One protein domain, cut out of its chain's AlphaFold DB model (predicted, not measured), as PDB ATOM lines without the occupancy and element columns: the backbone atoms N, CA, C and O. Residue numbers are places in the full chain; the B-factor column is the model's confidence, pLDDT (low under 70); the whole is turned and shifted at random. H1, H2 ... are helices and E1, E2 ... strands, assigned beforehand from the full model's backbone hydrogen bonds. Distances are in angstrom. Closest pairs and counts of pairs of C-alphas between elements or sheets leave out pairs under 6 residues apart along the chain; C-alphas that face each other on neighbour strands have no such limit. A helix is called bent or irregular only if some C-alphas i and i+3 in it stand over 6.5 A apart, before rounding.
ATOM      1  N   PHE A 650      20.172  64.770 228.762       95.88
ATOM      2  CA  PHE A 650      21.479  65.356 229.051       95.88
ATOM      3  C   PHE A 650      22.394  65.220 227.829       95.88
ATOM      4  O   PHE A 650      22.937  64.147 227.574       95.88
ATOM      5  N   PHE A 651      22.586  66.303 227.082       95.75
ATOM      6  CA  PHE A 651      23.486  66.356 225.930       95.75
ATOM      7  C   PHE A 651      24.904  66.716 226.369       95.75
ATOM      8  O   PHE A 651      25.103  67.729 227.042       95.75
ATOM      9  N   TYR A 652      25.886  65.930 225.938       93.38
ATOM     10  CA  TYR A 652      27.312  66.172 226.143       93.38
ATOM     11  C   TYR A 652      28.015  66.210 224.784       93.38
ATOM     12  O   TYR A 652      27.955  65.232 224.043       93.38
ATOM     13  N   SER A 653      28.679  67.324 224.474       89.19
ATOM     14  CA  SER A 653      29.636  67.435 223.360       89.19
ATOM     15  C   SER A 653      31.044  67.136 223.866       89.19
ATOM     16  O   SER A 653      31.414  67.673 224.921       89.19
ATOM     17  N   LEU A 654      31.865  66.419 223.102       78.56
ATOM     18  CA  LEU A 654      33.311  66.503 223.284       78.56
ATOM     19  C   LEU A 654      33.825  67.801 222.624       78.56
ATOM     20  O   LEU A 654      33.065  68.569 222.034       78.56
ATOM     21  N   ASP A 655      35.091  68.120 222.871       67.00
ATOM     22  CA  ASP A 655      35.899  69.248 222.373       67.00
ATOM     23  C   ASP A 655      35.301  70.204 221.303       67.00
ATOM     24  O   ASP A 655      35.767  70.291 220.172       67.00
ATOM     25  N   ASN A 656      34.344  71.048 221.716       64.12
ATOM     26  CA  ASN A 656      33.661  72.072 220.903       64.12
ATOM     27  C   ASN A 656      32.744  71.558 219.772       64.12
ATOM     28  O   ASN A 656      32.365  72.357 218.916       64.12
ATOM     29  N   GLU A 657      32.297  70.302 219.817       79.88
ATOM     30  CA  GLU A 657      31.330  69.674 218.890       79.88
ATOM     31  C   GLU A 657      29.890  70.202 219.099       79.88
ATOM     32  O   GLU A 657      28.909  69.467 219.250       79.88
ATOM     33  N   GLN A 658      29.754  71.524 219.174       85.12
ATOM     34  CA  GLN A 658      28.491  72.226 219.377       85.12
ATOM     35  C   GLN A 658      27.514  71.918 218.241       85.12
ATOM     36  O   GLN A 658      26.333  71.681 218.484       85.12
ATOM     37  N   GLU A 659      28.027  71.847 217.015       87.06
ATOM     38  CA  GLU A 659      27.231  71.595 215.824       87.06
ATOM     39  C   GLU A 659      26.712  70.142 215.771       87.06
ATOM     40  O   GLU A 659      25.629  69.897 215.246       87.06
ATOM     41  N   SER A 660      27.399  69.180 216.404       89.94
ATOM     42  CA  SER A 660      26.870  67.820 216.604       89.94
ATOM     43  C   SER A 660      25.732  67.785 217.630       89.94
ATOM     44  O   SER A 660      24.779  67.028 217.459       89.94
ATOM     45  N   VAL A 661      25.782  68.628 218.672       92.44
ATOM     46  CA  VAL A 661      24.650  68.813 219.603       92.44
ATOM     47  C   VAL A 661      23.474  69.496 218.904       92.44
ATOM     48  O   VAL A 661      22.326  69.134 219.152       92.44
ATOM     49  N   GLU A 662      23.737  70.453 218.014       90.62
ATOM     50  CA  GLU A 662      22.709  71.071 217.170       90.62
ATOM     51  C   GLU A 662      22.055  70.046 216.251       90.62
ATOM     52  O   GLU A 662      20.835  69.944 216.262       90.62
ATOM     53  N   ALA A 663      22.836  69.235 215.532       90.75
ATOM     54  CA  ALA A 663      22.321  68.143 214.709       90.75
ATOM     55  C   ALA A 663      21.472  67.157 215.534       90.75
ATOM     56  O   ALA A 663      20.377  66.771 215.116       90.75
ATOM     57  N   ALA A 664      21.917  66.810 216.747       94.00
ATOM     58  CA  ALA A 664      21.161  65.948 217.648       94.00
ATOM     59  C   ALA A 664      19.814  66.573 218.052       94.00
ATOM     60  O   ALA A 664      18.775  65.937 217.875       94.00
ATOM     61  N   LEU A 665      19.811  67.826 218.520       93.81
ATOM     62  CA  LEU A 665      18.601  68.564 218.909       93.81
ATOM     63  C   LEU A 665      17.659  68.843 217.728       93.81
ATOM     64  O   LEU A 665      16.443  68.773 217.885       93.81
ATOM     65  N   ASP A 666      18.203  69.141 216.550       91.50
ATOM     66  CA  ASP A 666      17.442  69.438 215.334       91.50
ATOM     67  C   ASP A 666      16.797  68.191 214.735       91.50
ATOM     68  O   ASP A 666      15.730  68.280 214.121       91.50
ATOM     69  N   SER A 667      17.415  67.029 214.948       92.69
ATOM     70  CA  SER A 667      16.858  65.738 214.562       92.69
ATOM     71  C   SER A 667      15.776  65.222 215.523       92.69
ATOM     72  O   SER A 667      15.006  64.332 215.153       92.69
ATOM     73  N   MET A 668      15.669  65.779 216.737       94.19
ATOM     74  CA  MET A 668      14.606  65.422 217.677       94.19
ATOM     75  C   MET A 668      13.247  66.006 217.254       94.19
ATOM     76  O   MET A 668      13.113  67.211 217.025       94.19
ATOM     77  N   PRO A 669      12.175  65.194 217.258       93.12
ATOM     78  CA  PRO A 669      10.804  65.677 217.127       93.12
ATOM     79  C   PRO A 669      10.449  66.802 218.107       93.12
ATOM     80  O   PRO A 669      10.626  66.675 219.319       93.12
ATOM     81  N   ALA A 670       9.846  67.879 217.593       91.00
ATOM     82  CA  ALA A 670       9.471  69.055 218.387       91.00
ATOM     83  C   ALA A 670       8.535  68.741 219.574       91.00
ATOM     84  O   ALA A 670       8.587  69.418 220.599       91.00
ATOM     85  N   SER A 671       7.719  67.685 219.471       91.38
ATOM     86  CA  SER A 671       6.897  67.175 220.574       91.38
ATOM     87  C   SER A 671       7.738  66.757 221.786       91.38
ATOM     88  O   SER A 671       7.365  67.051 222.920       91.38
ATOM     89  N   LEU A 672       8.897  66.137 221.565       89.25
ATOM     90  CA  LEU A 672       9.796  65.664 222.620       89.25
ATOM     91  C   LEU A 672      10.530  66.811 223.291       89.25
ATOM     92  O   LEU A 672      10.550  66.884 224.518       89.25
ATOM     93  N   LEU A 673      11.016  67.747 222.474       89.56
ATOM     94  CA  LEU A 673      11.641  68.986 222.926       89.56
ATOM     95  C   LEU A 673      10.700  69.849 223.794       89.56
ATOM     96  O   LEU A 673      11.166  70.660 224.585       89.56
ATOM     97  N   SER A 674       9.380  69.671 223.652       88.94
ATOM     98  CA  SER A 674       8.350  70.364 224.442       88.94
ATOM     99  C   SER A 674       7.856  69.606 225.686       88.94
ATOM    100  O   SER A 674       7.127  70.177 226.496       88.94
ATOM    101  N   THR A 675       8.197  68.319 225.830       89.62
ATOM    102  CA  THR A 675       7.650  67.431 226.880       89.62
ATOM    103  C   THR A 675       8.669  66.989 227.925       89.62
ATOM    104  O   THR A 675       8.261  66.539 228.996       89.62
ATOM    105  N   HIS A 676       9.964  67.147 227.647       91.00
ATOM    106  CA  HIS A 676      11.063  66.723 228.509       91.00
ATOM    107  C   HIS A 676      12.012  67.894 228.772       91.00
ATOM    108  O   HIS A 676      12.246  68.712 227.880       91.00
ATOM    109  N   ASP A 677      12.586  67.964 229.974       92.25
ATOM    110  CA  ASP A 677      13.612  68.960 230.278       92.25
ATOM    111  C   ASP A 677      14.934  68.578 229.594       92.25
ATOM    112  O   ASP A 677      15.394  67.432 229.664       92.25
ATOM    113  N   ILE A 678      15.551  69.555 228.927       92.62
ATOM    114  CA  ILE A 678      16.789  69.382 228.161       92.62
ATOM    115  C   ILE A 678      17.921  70.156 228.827       92.62
ATOM    116  O   ILE A 678      17.836  71.363 229.060       92.62
ATOM    117  N   PHE A 679      19.017  69.451 229.076       93.19
ATOM    118  CA  PHE A 679      20.232  69.957 229.686       93.19
ATOM    119  C   PHE A 679      21.381  69.786 228.692       93.19
ATOM    120  O   PHE A 679      21.665  68.672 228.264       93.19
ATOM    121  N   VAL A 680      22.056  70.878 228.327       91.00
ATOM    122  CA  VAL A 680      23.210  70.835 227.413       91.00
ATOM    123  C   VAL A 680      24.490  71.196 228.161       91.00
ATOM    124  O   VAL A 680      24.610  72.279 228.747       91.00
ATOM    125  N   TYR A 681      25.459  70.288 228.108       85.62
ATOM    126  CA  TYR A 681      26.775  70.385 228.722       85.62
ATOM    127  C   TYR A 681      27.841  70.515 227.639       85.62
ATOM    128  O   TYR A 681      28.404  69.535 227.158       85.62
ATOM    129  N   ALA A 682      28.136  71.763 227.284       74.38
ATOM    130  CA  ALA A 682      29.303  72.102 226.485       74.38
ATOM    131  C   ALA A 682      30.533  72.289 227.387       74.38
ATOM    132  O   ALA A 682      30.432  72.863 228.478       74.38
ATOM    133  N   ALA A 683      31.715  71.903 226.897       65.81
ATOM    134  CA  ALA A 683      32.993  72.138 227.582       65.81
ATOM    135  C   ALA A 683      33.212  73.629 227.935       65.81
ATOM    136  O   ALA A 683      33.818  73.960 228.958       65.81
ATOM    137  N   SER A 684      32.647  74.536 227.129       66.12
ATOM    138  CA  SER A 684      32.719  75.986 227.303       66.12
ATOM    139  C   SER A 684      31.339  76.644 227.292       66.12
ATOM    140  O   SER A 684      30.686  76.791 226.257       66.12
ATOM    141  N   ARG A 685      30.922  77.138 228.466       52.25
ATOM    142  CA  ARG A 685      29.682  77.915 228.646       52.25
ATOM    143  C   ARG A 685      29.640  79.175 227.773       52.25
ATOM    144  O   ARG A 685      28.554  79.641 227.441       52.25
ATOM    145  N   GLU A 686      30.786  79.762 227.447       55.81
ATOM    146  CA  GLU A 686      30.863  81.047 226.741       55.81
ATOM    147  C   GLU A 686      30.845  80.876 225.217       55.81
ATOM    148  O   GLU A 686      30.181  81.666 224.553       55.81
ATOM    149  N   GLN A 687      31.447  79.810 224.670       56.53
ATOM    150  CA  GLN A 687      31.226  79.420 223.267       56.53
ATOM    151  C   GLN A 687      29.746  79.078 223.047       56.53
ATOM    152  O   GLN A 687      29.083  79.747 222.252       56.53
ATOM    153  N   PHE A 688      29.186  78.184 223.875       57.28
ATOM    154  CA  PHE A 688      27.777  77.806 223.765       57.28
ATOM    155  C   PHE A 688      26.829  79.007 223.906       57.28
ATOM    156  O   PHE A 688      25.919  79.146 223.107       57.28
ATOM    157  N   ASN A 689      27.028  79.936 224.853       58.19
ATOM    158  CA  ASN A 689      26.146  81.114 224.965       58.19
ATOM    159  C   ASN A 689      26.272  82.100 223.791       58.19
ATOM    160  O   ASN A 689      25.274  82.705 223.391       58.19
ATOM    161  N   ASN A 690      27.482  82.289 223.253       55.31
ATOM    162  CA  ASN A 690      27.704  83.197 222.127       55.31
ATOM    163  C   ASN A 690      27.082  82.671 220.831       55.31
ATOM    164  O   ASN A 690      26.758  83.477 219.957       55.31
ATOM    165  N   HIS A 691      26.902  81.355 220.699       52.84
ATOM    166  CA  HIS A 691      26.242  80.758 219.541       52.84
ATOM    167  C   HIS A 691      24.799  80.328 219.801       52.84
ATOM    168  O   HIS A 691      24.014  80.475 218.881       52.84
ATOM    169  N   ALA A 692      24.365  79.977 221.019       53.97
ATOM    170  CA  ALA A 692      22.965  79.647 221.359       53.97
ATOM    171  C   ALA A 692      21.952  80.695 220.860       53.97
ATOM    172  O   ALA A 692      20.855  80.358 220.418       53.97
ATOM    173  N   ARG A 693      22.335  81.980 220.855       48.81
ATOM    174  CA  ARG A 693      21.529  83.071 220.274       48.81
ATOM    175  C   ARG A 693      21.324  82.974 218.754       48.81
ATOM    176  O   ARG A 693      20.356  83.538 218.258       48.81
ATOM    177  N   LEU A 694      22.222  82.296 218.045       46.25
ATOM    178  CA  LEU A 694      22.138  81.919 216.631       46.25
ATOM    179  C   LEU A 694      21.443  80.550 216.461       46.25
ATOM    180  O   LEU A 694      20.561  80.425 215.619       46.25
ATOM    181  N   LEU A 695      21.750  79.547 217.297       50.38
ATOM    182  CA  LEU A 695      21.229  78.167 217.136       50.38
ATOM    183  C   LEU A 695      19.699  78.124 217.191       50.38
ATOM    184  O   LEU A 695      19.025  77.436 216.420       50.38
ATOM    185  N   PHE A 696      19.145  78.941 218.086       54.62
ATOM    186  CA  PHE A 696      17.712  79.067 218.286       54.62
ATOM    187  C   PHE A 696      17.097  80.296 217.594       54.62
ATOM    188  O   PHE A 696      15.940  80.628 217.856       54.62
ATOM    189  N   SER A 697      17.826  80.966 216.684       44.03
ATOM    190  CA  SER A 697      17.249  82.038 215.856       44.03
ATOM    191  C   SER A 697      16.404  81.521 214.688       44.03
ATOM    192  O   SER A 697      15.673  82.301 214.078       44.03
ATOM    193  N   GLY A 698      16.480  80.221 214.376       55.50
ATOM    194  CA  GLY A 698      15.652  79.580 213.354       55.50
ATOM    195  C   GLY A 698      14.147  79.706 213.631       55.50
ATOM    196  O   GLY A 698      13.705  79.777 214.777       55.50
ATOM    197  N   ASN A 699      13.336  79.694 212.569       52.78
ATOM    198  CA  ASN A 699      11.883  79.925 212.639       52.78
ATOM    199  C   ASN A 699      11.068  78.812 213.332       52.78
ATOM    200  O   ASN A 699       9.850  78.936 213.439       52.78
ATOM    201  N   ASN A 700      11.700  77.735 213.808       57.62
ATOM    202  CA  ASN A 700      11.008  76.661 214.514       57.62
ATOM    203  C   ASN A 700      10.587  77.142 215.926       57.62
ATOM    204  O   ASN A 700      11.458  77.452 216.742       57.62
ATOM    205  N   PRO A 701       9.281  77.209 216.258       57.81
ATOM    206  CA  PRO A 701       8.820  77.749 217.539       57.81
ATOM    207  C   PRO A 701       9.298  76.932 218.749       57.81
ATOM    208  O   PRO A 701       9.535  77.518 219.805       57.81
ATOM    209  N   GLY A 702       9.527  75.621 218.587       60.94
ATOM    210  CA  GLY A 702      10.125  74.785 219.632       60.94
ATOM    211  C   GLY A 702      11.532  75.257 220.006       60.94
ATOM    212  O   GLY A 702      11.843  75.391 221.188       60.94
ATOM    213  N   ARG A 703      12.352  75.645 219.016       66.44
ATOM    214  CA  ARG A 703      13.707  76.172 219.256       66.44
ATOM    215  C   ARG A 703      13.709  77.409 220.148       66.44
ATOM    216  O   ARG A 703      14.589  77.519 220.991       66.44
ATOM    217  N   ARG A 704      12.730  78.313 220.030       64.50
ATOM    218  CA  ARG A 704      12.672  79.516 220.885       64.50
ATOM    219  C   ARG A 704      12.396  79.187 222.354       64.50
ATOM    220  O   ARG A 704      13.069  79.743 223.216       64.50
ATOM    221  N   GLN A 705      11.486  78.254 222.642       59.31
ATOM    222  CA  GLN A 705      11.251  77.792 224.020       59.31
ATOM    223  C   GLN A 705      12.492  77.102 224.603       59.31
ATOM    224  O   GLN A 705      12.884  77.385 225.736       59.31
ATOM    225  N   ILE A 706      13.164  76.270 223.801       62.06
ATOM    226  CA  ILE A 706      14.435  75.633 224.174       62.06
ATOM    227  C   ILE A 706      15.516  76.690 224.440       62.06
ATOM    228  O   ILE A 706      16.239  76.574 225.423       62.06
ATOM    229  N   ALA A 707      15.605  77.758 223.639       60.84
ATOM    230  CA  ALA A 707      16.540  78.866 223.866       60.84
ATOM    231  C   ALA A 707      16.347  79.506 225.244       60.84
ATOM    232  O   ALA A 707      17.313  79.742 225.973       60.84
ATOM    233  N   GLU A 708      15.090  79.782 225.594       56.25
ATOM    234  CA  GLU A 708      14.722  80.400 226.863       56.25
ATOM    235  C   GLU A 708      15.082  79.471 228.036       56.25
ATOM    236  O   GLU A 708      15.758  79.922 228.963       56.25
ATOM    237  N   HIS A 709      14.771  78.169 227.963       54.38
ATOM    238  CA  HIS A 709      15.128  77.178 228.998       54.38
ATOM    239  C   HIS A 709      16.627  76.816 229.072       54.38
ATOM    240  O   HIS A 709      17.164  76.624 230.171       54.38
ATOM    241  N   LEU A 710      17.347  76.762 227.950       52.31
ATOM    242  CA  LEU A 710      18.787  76.481 227.944       52.31
ATOM    243  C   LEU A 710      19.604  77.680 228.420       52.31
ATOM    244  O   LEU A 710      20.582  77.488 229.147       52.31
ATOM    245  N   SER A 711      19.182  78.912 228.113       42.06
ATOM    246  CA  SER A 711      19.846  80.125 228.618       42.06
ATOM    247  C   SER A 711      19.947  80.150 230.152       42.06
ATOM    248  O   SER A 711      20.919  80.672 230.708       42.06
ATOM    249  N   THR A 712      18.996  79.510 230.843       37.00
ATOM    250  CA  THR A 712      18.984  79.358 232.302       37.00
ATOM    251  C   THR A 712      19.804  78.181 232.851       37.00
ATOM    252  O   THR A 712      20.060  78.159 234.056       37.00
ATOM    253  N   THR A 713      20.256  77.228 232.021       45.12
ATOM    254  CA  THR A 713      20.665  75.888 232.510       45.12
ATOM    255  C   THR A 713      22.039  75.386 232.023       45.12
ATOM    256  O   THR A 713      22.461  74.296 232.396       45.12
ATOM    257  N   ILE A 714      22.825  76.189 231.296       45.06
ATOM    258  CA  ILE A 714      24.201  75.812 230.900       45.06
ATOM    259  C   ILE A 714      25.167  75.890 232.102       45.06
ATOM    260  O   ILE A 714      25.416  76.976 232.642       45.06
ATOM    261  N   ARG A 715      25.751  74.751 232.507       47.16
ATOM    262  CA  ARG A 715      26.671  74.617 233.663       47.16
ATOM    263  C   ARG A 715      28.097  74.242 233.228       47.16
ATOM    264  O   ARG A 715      28.303  73.723 232.140       47.16
ATOM    265  N   ARG A 716      29.100  74.559 234.060       33.81
ATOM    266  CA  ARG A 716      30.529  74.332 233.754       33.81
ATOM    267  C   ARG A 716      30.972  72.899 234.074       33.81
ATOM    268  O   ARG A 716      30.634  72.407 235.142       33.81
ATOM    269  N   ASN A 717      31.812  72.369 233.178       41.75
ATOM    270  CA  ASN A 717      32.791  71.278 233.304       41.75
ATOM    271  C   ASN A 717      32.321  69.948 233.943       41.75
ATOM    272  O   ASN A 717      31.823  69.913 235.068       41.75
ATOM    273  N   MET A 718      32.563  68.832 233.246       43.66
ATOM    274  CA  MET A 718      32.149  67.483 233.662       43.66
ATOM    275  C   MET A 718      32.625  67.123 235.074       43.66
ATOM    276  O   MET A 718      31.828  66.673 235.893       43.66
ATOM    277  N   SER A 719      33.893  67.392 235.400       38.09
ATOM    278  CA  SER A 719      34.476  67.037 236.702       38.09
ATOM    279  C   SER A 719      33.779  67.697 237.899       38.09
ATOM    280  O   SER A 719      33.753  67.120 238.986       38.09
ATOM    281  N   VAL A 835      21.961  62.785 237.410       92.12
ATOM    282  CA  VAL A 835      21.324  61.939 236.389       92.12
ATOM    283  C   VAL A 835      20.659  60.754 237.090       92.12
ATOM    284  O   VAL A 835      21.288  60.067 237.893       92.12
ATOM    285  N   SER A 836      19.377  60.539 236.818       93.75
ATOM    286  CA  SER A 836      18.591  59.421 237.335       93.75
ATOM    287  C   SER A 836      18.560  58.252 236.347       93.75
ATOM    288  O   SER A 836      18.797  58.424 235.154       93.75
ATOM    289  N   ALA A 837      18.189  57.060 236.823       94.31
ATOM    290  CA  ALA A 837      18.115  55.853 235.992       94.31
ATOM    291  C   ALA A 837      17.110  55.936 234.826       94.31
ATOM    292  O   ALA A 837      17.216  55.167 233.873       94.31
ATOM    293  N   SER A 838      16.143  56.856 234.892       94.75
ATOM    294  CA  SER A 838      15.197  57.143 233.808       94.75
ATOM    295  C   SER A 838      15.730  58.128 232.766       94.75
ATOM    296  O   SER A 838      15.192  58.169 231.664       94.75
ATOM    297  N   ASP A 839      16.754  58.919 233.087       95.81
ATOM    298  CA  ASP A 839      17.227  60.001 232.221       95.81
ATOM    299  C   ASP A 839      18.044  59.487 231.031       95.81
ATOM    300  O   ASP A 839      18.687  58.438 231.100       95.81
ATOM    301  N   VAL A 840      18.044  60.256 229.944       96.25
ATOM    302  CA  VAL A 840      18.816  59.976 228.728       96.25
ATOM    303  C   VAL A 840      20.109  60.766 228.757       96.25
ATOM    304  O   VAL A 840      20.087  61.983 228.932       96.25
ATOM    305  N   VAL A 841      21.233  60.102 228.509       96.69
ATOM    306  CA  VAL A 841      22.519  60.768 228.266       96.69
ATOM    307  C   VAL A 841      22.832  60.657 226.780       96.69
ATOM    308  O   VAL A 841      23.046  59.559 226.276       96.69
ATOM    309  N   VAL A 842      22.841  61.788 226.075       96.50
ATOM    310  CA  VAL A 842      23.168  61.878 224.647       96.50
ATOM    311  C   VAL A 842      24.602  62.369 224.496       96.50
ATOM    312  O   VAL A 842      24.905  63.535 224.746       96.50
ATOM    313  N   LEU A 843      25.489  61.477 224.074       94.88
ATOM    314  CA  LEU A 843      26.854  61.797 223.683       94.88
ATOM    315  C   LEU A 843      26.871  62.189 222.217       94.88
ATOM    316  O   LEU A 843      26.675  61.339 221.355       94.88
ATOM    317  N   CYS A 844      27.089  63.469 221.954       94.12
ATOM    318  CA  CYS A 844      27.275  63.994 220.612       94.12
ATOM    319  C   CYS A 844      28.769  63.941 220.293       94.12
ATOM    320  O   CYS A 844      29.559  64.410 221.107       94.12
ATOM    321  N   VAL A 845      29.124  63.342 219.155       91.38
ATOM    322  CA  VAL A 845      30.503  63.188 218.671       91.38
ATOM    323  C   VAL A 845      30.564  63.588 217.200       91.38
ATOM    324  O   VAL A 845      29.738  63.143 216.399       91.38
ATOM    325  N   GLU A 846      31.550  64.392 216.824       89.31
ATOM    326  CA  GLU A 846      31.800  64.804 215.449       89.31
ATOM    327  C   GLU A 846      32.805  63.849 214.802       89.31
ATOM    328  O   GLU A 846      33.953  63.734 215.234       89.31
ATOM    329  N   LEU A 847      32.411  63.157 213.731       80.12
ATOM    330  CA  LEU A 847      33.306  62.226 213.039       80.12
ATOM    331  C   LEU A 847      34.020  62.910 211.867       80.12
ATOM    332  O   LEU A 847      33.943  62.484 210.720       80.12
ATOM    333  N   SER A 848      34.772  63.965 212.189       65.69
ATOM    334  CA  SER A 848      35.596  64.755 211.256       65.69
ATOM    335  C   SER A 848      36.912  64.073 210.829       65.69
ATOM    336  O   SER A 848      37.734  64.665 210.134       65.69
ATOM    337  N   GLY A 849      37.096  62.791 211.176       48.31
ATOM    338  CA  GLY A 849      37.972  61.884 210.425       48.31
ATOM    339  C   GLY A 849      39.186  61.293 211.146       48.31
ATOM    340  O   GLY A 849      39.888  60.498 210.520       48.31
ATOM    341  N   ARG A 850      39.462  61.611 212.425       48.09
ATOM    342  CA  ARG A 850      40.527  60.941 213.214       48.09
ATOM    343  C   ARG A 850      40.402  61.140 214.737       48.09
ATOM    344  O   ARG A 850      40.403  62.258 215.219       48.09
ATOM    345  N   VAL A 851      40.464  60.024 215.475       49.06
ATOM    346  CA  VAL A 851      40.870  59.927 216.899       49.06
ATOM    347  C   VAL A 851      40.008  60.683 217.934       49.06
ATOM    348  O   VAL A 851      40.459  61.657 218.524       49.06
ATOM    349  N   LEU A 852      38.845  60.124 218.299       51.44
ATOM    350  CA  LEU A 852      38.225  60.406 219.613       51.44
ATOM    351  C   LEU A 852      37.826  59.176 220.446       51.44
ATOM    352  O   LEU A 852      37.510  59.328 221.624       51.44
ATOM    353  N   ILE A 853      37.899  57.955 219.896       56.03
ATOM    354  CA  ILE A 853      37.429  56.751 220.611       56.03
ATOM    355  C   ILE A 853      38.420  55.573 220.656       56.03
ATOM    356  O   ILE A 853      38.091  54.501 221.148       56.03
ATOM    357  N   HIS A 854      39.668  55.748 220.215       43.50
ATOM    358  CA  HIS A 854      40.675  54.684 220.314       43.50
ATOM    359  C   HIS A 854      41.466  54.737 221.632       43.50
ATOM    360  O   HIS A 854      42.254  55.654 221.863       43.50
ATOM    361  N   GLY A 855      41.296  53.703 222.463       48.69
ATOM    362  CA  GLY A 855      42.124  53.421 223.640       48.69
ATOM    363  C   GLY A 855      41.318  53.014 224.876       48.69
ATOM    364  O   GLY A 855      40.410  53.725 225.294       48.69
ATOM    365  N   GLU A 856      41.718  51.919 225.531       50.22
ATOM    366  CA  GLU A 856      41.064  51.379 226.742       50.22
ATOM    367  C   GLU A 856      40.931  52.409 227.885       50.22
ATOM    368  O   GLU A 856      40.013  52.333 228.698       50.22
ATOM    369  N   ASN A 857      41.830  53.400 227.925       51.44
ATOM    370  CA  ASN A 857      41.897  54.457 228.940       51.44
ATOM    371  C   ASN A 857      41.507  55.847 228.394       51.44
ATOM    372  O   ASN A 857      41.973  56.864 228.910       51.44
ATOM    373  N   GLY A 858      40.707  55.913 227.326       62.28
ATOM    374  CA  GLY A 858      40.179  57.178 226.820       62.28
ATOM    375  C   GLY A 858      39.348  57.923 227.875       62.28
ATOM    376  O   GLY A 858      38.670  57.320 228.709       62.28
ATOM    377  N   ILE A 859      39.342  59.259 227.808       57.81
ATOM    378  CA  ILE A 859      38.432  60.090 228.624       57.81
ATOM    379  C   ILE A 859      36.975  59.654 228.381       57.81
ATOM    380  O   ILE A 859      36.177  59.580 229.316       57.81
ATOM    381  N   PHE A 860      36.675  59.265 227.140       72.94
ATOM    382  CA  PHE A 860      35.389  58.736 226.711       72.94
ATOM    383  C   PHE A 860      34.975  57.440 227.422       72.94
ATOM    384  O   PHE A 860      33.862  57.383 227.934       72.94
ATOM    385  N   THR A 861      35.844  56.421 227.531       73.25
ATOM    386  CA  THR A 861      35.489  55.166 228.226       73.25
ATOM    387  C   THR A 861      35.264  55.386 229.719       73.25
ATOM    388  O   THR A 861      34.355  54.784 230.288       73.25
ATOM    389  N   SER A 862      36.018  56.295 230.345       79.56
ATOM    390  CA  SER A 862      35.817  56.659 231.756       79.56
ATOM    391  C   SER A 862      34.478  57.377 231.975       79.56
ATOM    392  O   SER A 862      33.710  56.978 232.848       79.56
ATOM    393  N   PHE A 863      34.157  58.381 231.148       85.94
ATOM    394  CA  PHE A 863      32.863  59.069 231.204       85.94
ATOM    395  C   PHE A 863      31.695  58.117 230.933       85.94
ATOM    396  O   PHE A 863      30.710  58.128 231.664       85.94
ATOM    397  N   LEU A 864      31.810  57.259 229.918       87.12
ATOM    398  CA  LEU A 864      30.798  56.261 229.588       87.12
ATOM    399  C   LEU A 864      30.532  55.304 230.755       87.12
ATOM    400  O   LEU A 864      29.377  55.021 231.061       87.12
ATOM    401  N   GLN A 865      31.579  54.832 231.437       87.88
ATOM    402  CA  GLN A 865      31.443  53.980 232.622       87.88
ATOM    403  C   GLN A 865      30.798  54.711 233.811       87.88
ATOM    404  O   GLN A 865      30.090  54.078 234.593       87.88
ATOM    405  N   GLU A 866      31.016  56.020 233.960       87.81
ATOM    406  CA  GLU A 866      30.382  56.854 234.990       87.81
ATOM    407  C   GLU A 866      28.912  57.164 234.655       87.81
ATOM    408  O   GLU A 866      28.029  56.977 235.493       87.81
ATOM    409  N   ALA A 867      28.604  57.525 233.408       91.69
ATOM    410  CA  ALA A 867      27.232  57.676 232.929       91.69
ATOM    411  C   ALA A 867      26.434  56.370 233.109       91.69
ATOM    412  O   ALA A 867      25.318  56.406 233.627       91.69
ATOM    413  N   ARG A 868      27.046  55.211 232.803       93.19
ATOM    414  CA  ARG A 868      26.455  53.865 232.953       93.19
ATOM    415  C   ARG A 868      26.123  53.492 234.401       93.19
ATOM    416  O   ARG A 868      25.263  52.644 234.621       93.19
ATOM    417  N   GLN A 869      26.778  54.103 235.394       94.06
ATOM    418  CA  GLN A 869      26.422  53.924 236.811       94.06
ATOM    419  C   GLN A 869      25.119  54.644 237.179       94.06
ATOM    420  O   GLN A 869      24.453  54.238 238.129       94.06
ATOM    421  N   ASN A 870      24.759  55.693 236.435       94.62
ATOM    422  CA  ASN A 870      23.600  56.538 236.709       94.62
ATOM    423  C   ASN A 870      22.398  56.192 235.816       94.62
ATOM    424  O   ASN A 870      21.276  56.169 236.309       94.62
ATOM    425  N   THR A 871      22.618  55.883 234.530       95.75
ATOM    426  CA  THR A 871      21.573  55.486 233.570       95.75
ATOM    427  C   THR A 871      22.077  54.464 232.549       95.75
ATOM    428  O   THR A 871      23.231  54.495 232.126       95.75
ATOM    429  N   SER A 872      21.197  53.561 232.112       94.88
ATOM    430  CA  SER A 872      21.430  52.658 230.973       94.88
ATOM    431  C   SER A 872      20.967  53.245 229.632       94.88
ATOM    432  O   SER A 872      21.242  52.670 228.576       94.88
ATOM    433  N   ASN A 873      20.279  54.391 229.645       96.19
ATOM    434  CA  ASN A 873      19.728  55.043 228.458       96.19
ATOM    435  C   ASN A 873      20.753  56.009 227.844       96.19
ATOM    436  O   ASN A 873      20.524  57.213 227.731       96.19
ATOM    437  N   ILE A 874      21.909  55.463 227.468       96.38
ATOM    438  CA  ILE A 874      22.976  56.213 226.803       96.38
ATOM    439  C   ILE A 874      22.783  56.117 225.286       96.38
ATOM    440  O   ILE A 874      22.697  55.023 224.715       96.38
ATOM    441  N   VAL A 875      22.710  57.283 224.650       97.06
ATOM    442  CA  VAL A 875      22.623  57.484 223.204       97.06
ATOM    443  C   VAL A 875      23.976  57.991 222.715       97.06
ATOM    444  O   VAL A 875      24.433  59.036 223.168       97.06
ATOM    445  N   LEU A 876      24.597  57.294 221.767       95.75
ATOM    446  CA  LEU A 876      25.711  57.830 220.987       95.75
ATOM    447  C   LEU A 876      25.151  58.450 219.703       95.75
ATOM    448  O   LEU A 876      24.620  57.741 218.851       95.75
ATOM    449  N   PHE A 877      25.249  59.765 219.577       95.88
ATOM    450  CA  PHE A 877      24.883  60.517 218.386       95.88
ATOM    451  C   PHE A 877      26.159  60.966 217.671       95.88
ATOM    452  O   PHE A 877      26.951  61.731 218.213       95.88
ATOM    453  N   VAL A 878      26.365  60.474 216.458       93.75
ATOM    454  CA  VAL A 878      27.551  60.719 215.639       93.75
ATOM    455  C   VAL A 878      27.165  61.597 214.459       93.75
ATOM    456  O   VAL A 878      26.363  61.167 213.632       93.75
ATOM    457  N   ASP A 879      27.754  62.785 214.339       92.50
ATOM    458  CA  ASP A 879      27.583  63.643 213.162       92.50
ATOM    459  C   ASP A 879      28.664  63.324 212.108       92.50
ATOM    460  O   ASP A 879      29.852  63.615 212.274       92.50
ATOM    461  N   ARG A 880      28.243  62.662 211.026       90.00
ATOM    462  CA  ARG A 880      29.037  62.167 209.888       90.00
ATOM    463  C   ARG A 880      29.283  63.266 208.853       90.00
ATOM    464  O   ARG A 880      28.788  63.213 207.728       90.00
ATOM    465  N   ARG A 881      30.050  64.284 209.243       85.50
ATOM    466  CA  ARG A 881      30.452  65.405 208.365       85.50
ATOM    467  C   ARG A 881      31.498  65.038 207.324       85.50
ATOM    468  O   ARG A 881      31.627  65.726 206.321       85.50
ATOM    469  N   ASP A 882      32.211  63.939 207.547       85.31
ATOM    470  CA  ASP A 882      33.088  63.317 206.557       85.31
ATOM    471  C   ASP A 882      32.339  62.919 205.273       85.31
ATOM    472  O   ASP A 882      32.944  62.770 204.212       85.31
ATOM    473  N   ARG A 883      31.009  62.791 205.352       80.00
ATOM    474  CA  ARG A 883      30.113  62.539 204.222       80.00
ATOM    475  C   ARG A 883      29.529  63.830 203.675       80.00
ATOM    476  O   ARG A 883      28.318  64.044 203.680       80.00
ATOM    477  N   ASP A 884      30.420  64.661 203.154       67.75
ATOM    478  CA  ASP A 884      30.038  65.776 202.298       67.75
ATOM    479  C   ASP A 884      29.187  65.247 201.118       67.75
ATOM    480  O   ASP A 884      29.360  64.115 200.656       67.75
ATOM    481  N   ASN A 885      28.232  66.048 200.640       64.38
ATOM    482  CA  ASN A 885      27.082  65.600 199.829       64.38
ATOM    483  C   ASN A 885      27.420  65.229 198.354       64.38
ATOM    484  O   ASN A 885      26.625  65.461 197.442       64.38
ATOM    485  N   THR A 886      28.635  64.738 198.089       64.19
ATOM    486  CA  THR A 886      29.210  64.501 196.752       64.19
ATOM    487  C   THR A 886      28.760  63.189 196.114       64.19
ATOM    488  O   THR A 886      28.592  63.128 194.896       64.19
ATOM    489  N   ASP A 887      28.517  62.156 196.922       65.25
ATOM    490  CA  ASP A 887      27.977  60.879 196.456       65.25
ATOM    491  C   ASP A 887      26.449  60.964 196.374       65.25
ATOM    492  O   ASP A 887      25.736  60.519 197.270       65.25
ATOM    493  N   GLY A 888      25.932  61.518 195.273       67.19
ATOM    494  CA  GLY A 888      24.490  61.635 194.998       67.19
ATOM    495  C   GLY A 888      23.739  60.305 194.802       67.19
ATOM    496  O   GLY A 888      22.634  60.295 194.260       67.19
ATOM    497  N   THR A 889      24.324  59.175 195.198       72.00
ATOM    498  CA  THR A 889      23.626  57.899 195.328       72.00
ATOM    499  C   THR A 889      22.821  57.910 196.622       72.00
ATOM    500  O   THR A 889      23.377  58.021 197.709       72.00
ATOM    501  N   SER A 890      21.496  57.769 196.514       68.94
ATOM    502  CA  SER A 890      20.632  57.534 197.676       68.94
ATOM    503  C   SER A 890      21.140  56.304 198.427       68.94
ATOM    504  O   SER A 890      21.038  55.191 197.912       68.94
ATOM    505  N   LYS A 891      21.723  56.505 199.612       76.94
ATOM    506  CA  LYS A 891      22.199  55.416 200.465       76.94
ATOM    507  C   LYS A 891      21.018  54.911 201.282       76.94
ATOM    508  O   LYS A 891      20.346  55.706 201.943       76.94
ATOM    509  N   ASP A 892      20.773  53.606 201.217       85.44
ATOM    510  CA  ASP A 892      19.770  52.949 202.049       85.44
ATOM    511  C   ASP A 892      20.210  53.073 203.517       85.44
ATOM    512  O   ASP A 892      21.169  52.442 203.970       85.44
ATOM    513  N   TYR A 893      19.541  53.982 204.220       84.94
ATOM    514  CA  TYR A 893      19.621  54.159 205.664       84.94
ATOM    515  C   TYR A 893      18.634  53.184 206.302       84.94
ATOM    516  O   TYR A 893      17.473  53.149 205.902       84.94
ATOM    517  N   ASP A 894      19.071  52.447 207.318       90.12
ATOM    518  CA  ASP A 894      18.237  51.475 208.024       90.12
ATOM    519  C   ASP A 894      18.251  51.721 209.536       90.12
ATOM    520  O   ASP A 894      19.249  52.158 210.119       90.12
ATOM    521  N   ILE A 895      17.141  51.370 210.195       91.00
ATOM    522  CA  ILE A 895      17.070  51.257 211.657       91.00
ATOM    523  C   ILE A 895      17.251  49.784 212.030       91.00
ATOM    524  O   ILE A 895      16.299  49.000 212.056       91.00
ATOM    525  N   VAL A 896      18.485  49.406 212.351       91.88
ATOM    526  CA  VAL A 896      18.831  48.049 212.777       91.88
ATOM    527  C   VAL A 896      18.547  47.895 214.270       91.88
ATOM    528  O   VAL A 896      19.174  48.534 215.118       91.88
ATOM    529  N   LYS A 897      17.597  47.017 214.602       90.69
ATOM    530  CA  LYS A 897      17.285  46.614 215.980       90.69
ATOM    531  C   LYS A 897      17.975  45.291 216.289       90.69
ATOM    532  O   LYS A 897      17.594  44.260 215.740       90.69
ATOM    533  N   ASP A 898      18.961  45.328 217.177       86.94
ATOM    534  CA  ASP A 898      19.742  44.167 217.608       86.94
ATOM    535  C   ASP A 898      19.561  43.967 219.120       86.94
ATOM    536  O   ASP A 898      20.145  44.664 219.956       86.94
ATOM    537  N   GLY A 899      18.647  43.063 219.482       88.31
ATOM    538  CA  GLY A 899      18.252  42.822 220.870       88.31
ATOM    539  C   GLY A 899      17.661  44.066 221.546       88.31
ATOM    540  O   GLY A 899      16.619  44.576 221.138       88.31
ATOM    541  N   SER A 900      18.310  44.531 222.616       83.12
ATOM    542  CA  SER A 900      17.944  45.754 223.347       83.12
ATOM    543  C   SER A 900      18.517  47.034 222.731       83.12
ATOM    544  O   SER A 900      18.215  48.123 223.232       83.12
ATOM    545  N   SER A 901      19.349  46.905 221.691       87.75
ATOM    546  CA  SER A 901      20.094  47.992 221.075       87.75
ATOM    547  C   SER A 901      19.501  48.417 219.734       87.75
ATOM    548  O   SER A 901      18.990  47.601 218.967       87.75
ATOM    549  N   ILE A 902      19.566  49.719 219.453       90.75
ATOM    550  CA  ILE A 902      19.000  50.320 218.245       90.75
ATOM    551  C   ILE A 902      20.071  51.180 217.594       90.75
ATOM    552  O   ILE A 902      20.614  52.079 218.235       90.75
ATOM    553  N   MET A 903      20.360  50.893 216.330       93.56
ATOM    554  CA  MET A 903      21.301  51.639 215.510       93.56
ATOM    555  C   MET A 903      20.573  52.228 214.295       93.56
ATOM    556  O   MET A 903      19.745  51.548 213.693       93.56
ATOM    557  N   CYS A 904      20.849  53.488 213.963       94.75
ATOM    558  CA  CYS A 904      20.341  54.173 212.772       94.75
ATOM    559  C   CYS A 904      21.525  54.681 211.940       94.75
ATOM    560  O   CYS A 904      22.327  55.460 212.458       94.75
ATOM    561  N   GLY A 905      21.634  54.250 210.683       93.38
ATOM    562  CA  GLY A 905      22.766  54.561 209.801       93.38
ATOM    563  C   GLY A 905      22.685  53.840 208.450       93.38
ATOM    564  O   GLY A 905      21.873  52.927 208.278       93.38
ATOM    565  N   ASP A 906      23.530  54.228 207.495       92.38
ATOM    566  CA  ASP A 906      23.709  53.502 206.229       92.38
ATOM    567  C   ASP A 906      24.648  52.288 206.376       92.38
ATOM    568  O   ASP A 906      25.251  52.068 207.427       92.38
ATOM    569  N   SER A 907      24.820  51.503 205.308       92.00
ATOM    570  CA  SER A 907      25.687  50.308 205.284       92.00
ATOM    571  C   SER A 907      27.129  50.529 205.782       92.00
ATOM    572  O   SER A 907      27.699  49.637 206.412       92.00
ATOM    573  N   ALA A 908      27.718  51.705 205.553       90.81
ATOM    574  CA  ALA A 908      29.063  52.050 206.008       90.81
ATOM    575  C   ALA A 908      29.077  52.629 207.437       90.81
ATOM    576  O   ALA A 908      30.109  52.567 208.105       90.81
ATOM    577  N   ASP A 909      27.943  53.120 207.948       92.75
ATOM    578  CA  ASP A 909      27.759  53.330 209.388       92.75
ATOM    579  C   ASP A 909      27.648  51.996 210.130       92.75
ATOM    580  O   ASP A 909      28.175  51.876 211.228       92.75
ATOM    581  N   GLN A 910      27.043  50.961 209.533       92.38
ATOM    582  CA  GLN A 910      26.994  49.623 210.148       92.38
ATOM    583  C   GLN A 910      28.379  48.965 210.239       92.38
ATOM    584  O   GLN A 910      28.620  48.152 211.134       92.38
ATOM    585  N   GLU A 911      29.288  49.285 209.313       92.12
ATOM    586  CA  GLU A 911      30.687  48.850 209.375       92.12
ATOM    587  C   GLU A 911      31.424  49.547 210.524       92.12
ATOM    588  O   GLU A 911      32.015  48.879 211.371       92.12
ATOM    589  N   LEU A 912      31.293  50.876 210.613       90.12
ATOM    590  CA  LEU A 912      31.822  51.667 211.721       90.12
ATOM    591  C   LEU A 912      31.251  51.199 213.071       90.12
ATOM    592  O   LEU A 912      32.011  50.978 214.008       90.12
ATOM    593  N   ASP A 913      29.940  50.960 213.171       92.69
ATOM    594  CA  ASP A 913      29.282  50.433 214.374       92.69
ATOM    595  C   ASP A 913      29.900  49.103 214.815       92.69
ATOM    596  O   ASP A 913      30.104  48.869 216.006       92.69
ATOM    597  N   ARG A 914      30.246  48.240 213.854       92.62
ATOM    598  CA  ARG A 914      30.913  46.961 214.110       92.62
ATOM    599  C   ARG A 914      32.347  47.153 214.596       92.62
ATOM    600  O   ARG A 914      32.757  46.445 215.513       92.62
ATOM    601  N   GLU A 915      33.090  48.104 214.038       90.31
ATOM    602  CA  GLU A 915      34.433  48.449 214.515       90.31
ATOM    603  C   GLU A 915      34.395  49.025 215.940       90.31
ATOM    604  O   GLU A 915      35.160  48.588 216.801       90.31
ATOM    605  N   LEU A 916      33.469  49.945 216.233       87.75
ATOM    606  CA  LEU A 916      33.300  50.536 217.565       87.75
ATOM    607  C   LEU A 916      32.881  49.481 218.606       87.75
ATOM    608  O   LEU A 916      33.436  49.439 219.705       87.75
ATOM    609  N   LYS A 917      31.976  48.560 218.251       90.12
ATOM    610  CA  LYS A 917      31.656  47.373 219.065       90.12
ATOM    611  C   LYS A 917      32.900  46.535 219.366       90.12
ATOM    612  O   LYS A 917      33.219  46.302 220.528       90.12
ATOM    613  N   LEU A 918      33.639  46.130 218.330       89.00
ATOM    614  CA  LEU A 918      34.803  45.246 218.461       89.00
ATOM    615  C   LEU A 918      35.982  45.880 219.214       89.00
ATOM    616  O   LEU A 918      36.700  45.170 219.914       89.00
ATOM    617  N   THR A 919      36.212  47.185 219.052       83.31
ATOM    618  CA  THR A 919      37.392  47.869 219.612       83.31
ATOM    619  C   THR A 919      37.157  48.482 220.990       83.31
ATOM    620  O   THR A 919      38.123  48.692 221.722       83.31
ATOM    621  N   GLN A 920      35.908  48.801 221.351       84.38
ATOM    622  CA  GLN A 920      35.591  49.609 222.539       84.38
ATOM    623  C   GLN A 920      34.382  49.103 223.348       84.38
ATOM    624  O   GLN A 920      34.098  49.666 224.405       84.38
ATOM    625  N   GLY A 921      33.649  48.085 222.878       88.94
ATOM    626  CA  GLY A 921      32.446  47.583 223.557       88.94
ATOM    627  C   GLY A 921      31.311  48.609 223.620       88.94
ATOM    628  O   GLY A 921      30.598  48.696 224.622       88.94
ATOM    629  N   VAL A 922      31.155  49.444 222.582       89.31
ATOM    630  CA  VAL A 922      30.156  50.532 222.573       89.31
ATOM    631  C   VAL A 922      28.718  50.003 222.679       89.31
ATOM    632  O   VAL A 922      27.864  50.697 223.223       89.31
ATOM    633  N   ASP A 923      28.435  48.774 222.251       90.62
ATOM    634  CA  ASP A 923      27.153  48.093 222.469       90.62
ATOM    635  C   ASP A 923      26.873  47.720 223.928       90.62
ATOM    636  O   ASP A 923      25.709  47.709 224.332       90.62
ATOM    637  N   GLU A 924      27.901  47.475 224.744       90.88
ATOM    638  CA  GLU A 924      27.702  47.236 226.174       90.88
ATOM    639  C   GLU A 924      27.237  48.493 226.922       90.88
ATOM    640  O   GLU A 924      26.611  48.377 227.982       90.88
ATOM    641  N   VAL A 925      27.569  49.686 226.412       92.19
ATOM    642  CA  VAL A 925      27.335  50.957 227.114       92.19
ATOM    643  C   VAL A 925      26.294  51.844 226.435       92.19
ATOM    644  O   VAL A 925      25.354  52.288 227.089       92.19
ATOM    645  N   CYS A 926      26.435  52.101 225.137       94.81
ATOM    646  CA  CYS A 926      25.526  52.940 224.361       94.81
ATOM    647  C   CYS A 926      24.426  52.070 223.752       94.81
ATOM    648  O   CYS A 926      24.574  51.524 222.651       94.81
ATOM    649  N   ARG A 927      23.304  51.950 224.472       94.50
ATOM    650  CA  ARG A 927      22.118  51.195 224.038       94.50
ATOM    651  C   ARG A 927      21.610  51.675 222.676       94.50
ATOM    652  O   ARG A 927      21.239  50.852 221.837       94.50
ATOM    653  N   PHE A 928      21.640  52.983 222.438       96.75
ATOM    654  CA  PHE A 928      21.169  53.610 221.204       96.75
ATOM    655  C   PHE A 928      22.327  54.280 220.466       96.75
ATOM    656  O   PHE A 928      23.173  54.910 221.100       96.75
ATOM    657  N   ARG A 929      22.380  54.150 219.137       96.19
ATOM    658  CA  ARG A 929      23.448  54.713 218.298       96.19
ATOM    659  C   ARG A 929      22.853  55.313 217.023       96.19
ATOM    660  O   ARG A 929      22.096  54.645 216.329       96.19
ATOM    661  N   CYS A 930      23.151  56.568 216.720       96.38
ATOM    662  CA  CYS A 930      22.642  57.262 215.538       96.38
ATOM    663  C   CYS A 930      23.804  57.890 214.783       96.38
ATOM    664  O   CYS A 930      24.513  58.719 215.344       96.38
ATOM    665  N   TYR A 931      23.973  57.517 213.519       94.75
ATOM    666  CA  TYR A 931      24.979  58.061 212.619       94.75
ATOM    667  C   TYR A 931      24.285  59.017 211.649       94.75
ATOM    668  O   TYR A 931      23.729  58.634 210.620       94.75
ATOM    669  N   HIS A 932      24.235  60.280 212.047       92.75
ATOM    670  CA  HIS A 932      23.555  61.356 211.348       92.75
ATOM    671  C   HIS A 932      24.469  61.960 210.279       92.75
ATOM    672  O   HIS A 932      25.537  62.450 210.617       92.75
ATOM    673  N   SER A 933      24.055  61.998 209.011       88.81
ATOM    674  CA  SER A 933      24.700  62.841 207.995       88.81
ATOM    675  C   SER A 933      23.780  63.997 207.595       88.81
ATOM    676  O   SER A 933      22.701  63.787 207.037       88.81
ATOM    677  N   SER A 934      24.223  65.222 207.866       77.56
ATOM    678  CA  SER A 934      23.583  66.468 207.422       77.56
ATOM    679  C   SER A 934      23.636  66.622 205.885       77.56
ATOM    680  O   SER A 934      24.634  66.208 205.297       77.56
ATOM    681  N   PRO A 935      22.660  67.251 205.186       57.72
ATOM    682  CA  PRO A 935      21.321  67.693 205.583       57.72
ATOM    683  C   PRO A 935      20.228  67.104 204.652       57.72
ATOM    684  O   PRO A 935      19.289  67.803 204.261       57.72
ATOM    685  N   ASN A 936      20.359  65.849 204.212       61.47
ATOM    686  CA  ASN A 936      19.425  65.269 203.239       61.47
ATOM    687  C   ASN A 936      18.062  64.974 203.891       61.47
ATOM    688  O   ASN A 936      17.918  64.071 204.717       61.47
ATOM    689  N   SER A 937      17.042  65.748 203.504       62.34
ATOM    690  CA  SER A 937      15.704  65.751 204.118       62.34
ATOM    691  C   SER A 937      14.995  64.390 204.103       62.34
ATOM    692  O   SER A 937      14.165  64.133 204.974       62.34
ATOM    693  N   SER A 938      15.372  63.502 203.180       78.56
ATOM    694  CA  SER A 938      14.928  62.105 203.086       78.56
ATOM    695  C   SER A 938      15.159  61.283 204.357       78.56
ATOM    696  O   SER A 938      14.387  60.370 204.629       78.56
ATOM    697  N   HIS A 939      16.186  61.592 205.154       82.94
ATOM    698  CA  HIS A 939      16.514  60.811 206.355       82.94
ATOM    699  C   HIS A 939      15.812  61.319 207.624       82.94
ATOM    700  O   HIS A 939      15.840  60.646 208.655       82.94
ATOM    701  N   SER A 940      15.132  62.472 207.556       86.44
ATOM    702  CA  SER A 940      14.475  63.097 208.715       86.44
ATOM    703  C   SER A 940      13.395  62.216 209.358       86.44
ATOM    704  O   SER A 940      13.310  62.150 210.585       86.44
ATOM    705  N   ASP A 941      12.622  61.482 208.552       89.56
ATOM    706  CA  ASP A 941      11.605  60.545 209.044       89.56
ATOM    707  C   ASP A 941      12.231  59.377 209.827       89.56
ATOM    708  O   ASP A 941      11.739  59.024 210.896       89.56
ATOM    709  N   MET A 942      13.359  58.827 209.363       90.38
ATOM    710  CA  MET A 942      14.047  57.727 210.052       90.38
ATOM    711  C   MET A 942      14.733  58.174 211.338       90.38
ATOM    712  O   MET A 942      14.734  57.428 212.313       90.38
ATOM    713  N   ILE A 943      15.279  59.392 211.392       92.44
ATOM    714  CA  ILE A 943      15.868  59.894 212.640       92.44
ATOM    715  C   ILE A 943      14.760  60.244 213.651       92.44
ATOM    716  O   ILE A 943      14.906  59.969 214.844       92.44
ATOM    717  N   ARG A 944      13.597  60.738 213.193       92.06
ATOM    718  CA  ARG A 944      12.386  60.828 214.032       92.06
ATOM    719  C   ARG A 944      11.999  59.460 214.590       92.06
ATOM    720  O   ARG A 944      11.720  59.361 215.785       92.06
ATOM    721  N   ASP A 945      11.979  58.428 213.753       93.69
ATOM    722  CA  ASP A 945      11.632  57.074 214.177       93.69
ATOM    723  C   ASP A 945      12.693  56.502 215.131       93.69
ATOM    724  O   ASP A 945      12.335  55.872 216.128       93.69
ATOM    725  N   PHE A 946      13.985  56.771 214.915       96.00
ATOM    726  CA  PHE A 946      15.057  56.460 215.866       96.00
ATOM    727  C   PHE A 946      14.759  57.074 217.237       96.00
ATOM    728  O   PHE A 946      14.672  56.331 218.216       96.00
ATOM    729  N   TRP A 947      14.513  58.387 217.312       96.38
ATOM    730  CA  TRP A 947      14.168  59.039 218.576       96.38
ATOM    731  C   TRP A 947      12.914  58.430 219.194       96.38
ATOM    732  O   TRP A 947      12.960  58.058 220.361       96.38
ATOM    733  N   GLY A 948      11.841  58.227 218.421       94.94
ATOM    734  CA  GLY A 948      10.616  57.558 218.877       94.94
ATOM    735  C   GLY A 948      10.880  56.193 219.526       94.94
ATOM    736  O   GLY A 948      10.332  55.893 220.589       94.94
ATOM    737  N   ASN A 949      11.785  55.405 218.943       94.62
ATOM    738  CA  ASN A 949      12.232  54.140 219.517       94.62
ATOM    739  C   ASN A 949      13.058  54.317 220.808       94.62
ATOM    740  O   ASN A 949      12.924  53.481 221.700       94.62
ATOM    741  N   VAL A 950      13.871  55.376 220.945       95.06
ATOM    742  CA  VAL A 950      14.583  55.699 222.202       95.06
ATOM    743  C   VAL A 950      13.576  55.873 223.346       95.06
ATOM    744  O   VAL A 950      13.678  55.158 224.338       95.06
ATOM    745  N   ILE A 951      12.550  56.722 223.189       93.94
ATOM    746  CA  ILE A 951      11.555  56.961 224.261       93.94
ATOM    747  C   ILE A 951      10.709  55.723 224.533       93.94
ATOM    748  O   ILE A 951      10.494  55.371 225.692       93.94
ATOM    749  N   GLN A 952      10.259  55.018 223.489       93.06
ATOM    750  CA  GLN A 952       9.508  53.774 223.674       93.06
ATOM    751  C   GLN A 952      10.316  52.754 224.494       93.06
ATOM    752  O   GLN A 952       9.760  52.060 225.337       93.06
ATOM    753  N   SER A 953      11.631  52.703 224.281       90.50
ATOM    754  CA  SER A 953      12.579  51.822 224.970       90.50
ATOM    755  C   SER A 953      12.968  52.290 226.390       90.50
ATOM    756  O   SER A 953      13.627  51.544 227.116       90.50
ATOM    757  N   MET A 954      12.558  53.501 226.791       88.88
ATOM    758  CA  MET A 954      12.646  54.023 228.166       88.88
ATOM    759  C   MET A 954      11.342  53.843 228.955       88.88
ATOM    760  O   MET A 954      11.363  53.815 230.181       88.88
ATOM    761  N   MET A 955      10.204  53.749 228.259       86.50
ATOM    762  CA  MET A 955       8.893  53.446 228.853       86.50
ATOM    763  C   MET A 955       8.687  51.943 229.135       86.50
ATOM    764  O   MET A 955       7.656  51.573 229.702       86.50
ATOM    765  N   LEU A 956       9.639  51.097 228.719       82.81
ATOM    766  CA  LEU A 956       9.665  49.635 228.857       82.81
ATOM    767  C   LEU A 956      10.795  49.183 229.793       82.81
ATOM    768  O   LEU A 956      10.484  48.387 230.706       82.81
TER     769      LEU A 956
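Overview. This is residues 650 to 719 and 835 to 956 of the 956 residues of the protein "Hypothetical protein" of Percolomonas cosmopolitus (UniProt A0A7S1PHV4). A twisted sheet of seven strands runs through the middle of the domain, with helices over both faces: H1 and H8 over one, H5 and H6 over the other. The sheet curls round H1, and beyond its edge strand E2 the hairpin of helices H3 and H4 makes one end of the domain. The printed part has 192 residues with eight named helices and seven named strands, in the order E1 H1 H2 E2 H3 H4 E3 H5 E4 E5 E6 H6 H7 E7 H8. The sheet is mixed, in the order E2 E1 E3 E4 E7 E6 E5, and the class is mixed, helices and strands. The whole is compact, with a radius of gyration of the C-alphas of 15.9 A, and rounded, spanning 40 by 39 by 36 A.

Along the chain. Find C-alpha 650 at (21.479, 65.356, 229.051), where E1 begins, residues 650 to 653. Next come H1, residues 658 to 667, H2, residues 670 to 673, and E2, residues 678 to 681. H3, residues 685 to 695, and H4, residues 701 to 711, follow before the cut. After it, E3 begins at C-alpha 840, (18.816, 59.976, 228.728), and runs 19.2 A over residues 840 to 846. H5, residues 859 to 870, is 17.3 A long; E4 is residues 874 to 879, E5 893 to 898 and E6 901 to 906. H6, residues 907 to 920, measures 19.9 A, and H7, residues 922 to 925, leads to E7, residues 928 to 932. H8, residues 937 to 952, measures 23.8 A and ends at C-alpha 952, (9.508, 53.774, 223.674); it is irregular, but only just, with C-alphas 938 and 941 7.0 A apart.

Arrangement. Look first along the sheet: E2 and E1 are parallel, with N 651 and O 679 at 2.8 A, and E1 and E3 are parallel, with N 652 and O 842 at 2.8 A. E3 and E4, parallel, bring N 843 and O 875 to 2.8 A; E4 and E7, parallel, N 878 and O 930 to 2.8 A; E7 and E6, parallel, N 931 and O 904 to 2.8 A. E5 and E6 are an antiparallel hairpin, with N 896 and O 903 at 2.8 A. Three strand-helix-strand units, parallel neighbour strands with helices between, are E1, H1 H2, E2 and E3, H5, E4, both right-handed, and E6, H6 H7, E7, left-handed. The helices on both faces make three layers. H8 runs along the strands over E7 and E6, at a height over the sheet of 8.8 A. On the opposite face H6 runs slantwise to them, at 10.4 A. H1 and H8 only just touch, with 3 pairs of C-alphas within 8 A, the closest those of Ser 667 and Ile 943, 6.2 A apart. H3 and H4 touch at a shallow tilt of 16 degrees, opposite ways, closest at the C-alphas of Ala 692 and Ala 707, 6.9 A. H4 only grazes the sheet with its residues 706 to 711. In H1 and H6 every O i to N i+4 pair is within hydrogen-bond range; H3 has 5 of 7, H4 6 of 7, H5 7 of 8 and H8 10 of 12, and H2 and H7 are too short for such a pair.

Size, cuts and confidence. The two C-alphas farthest apart are those of Ser 719 and Thr 889, 43.7 A. Residues 720 to 834 are not printed, and C-alphas 719 and 835 are 14.1 A apart across the cut. The links E3 to H5 and E4 to E5 are long. The model's mean pLDDT over the printed part is 79.2; 60 residues are under 70, among them 683 to 719 and 848 to 859.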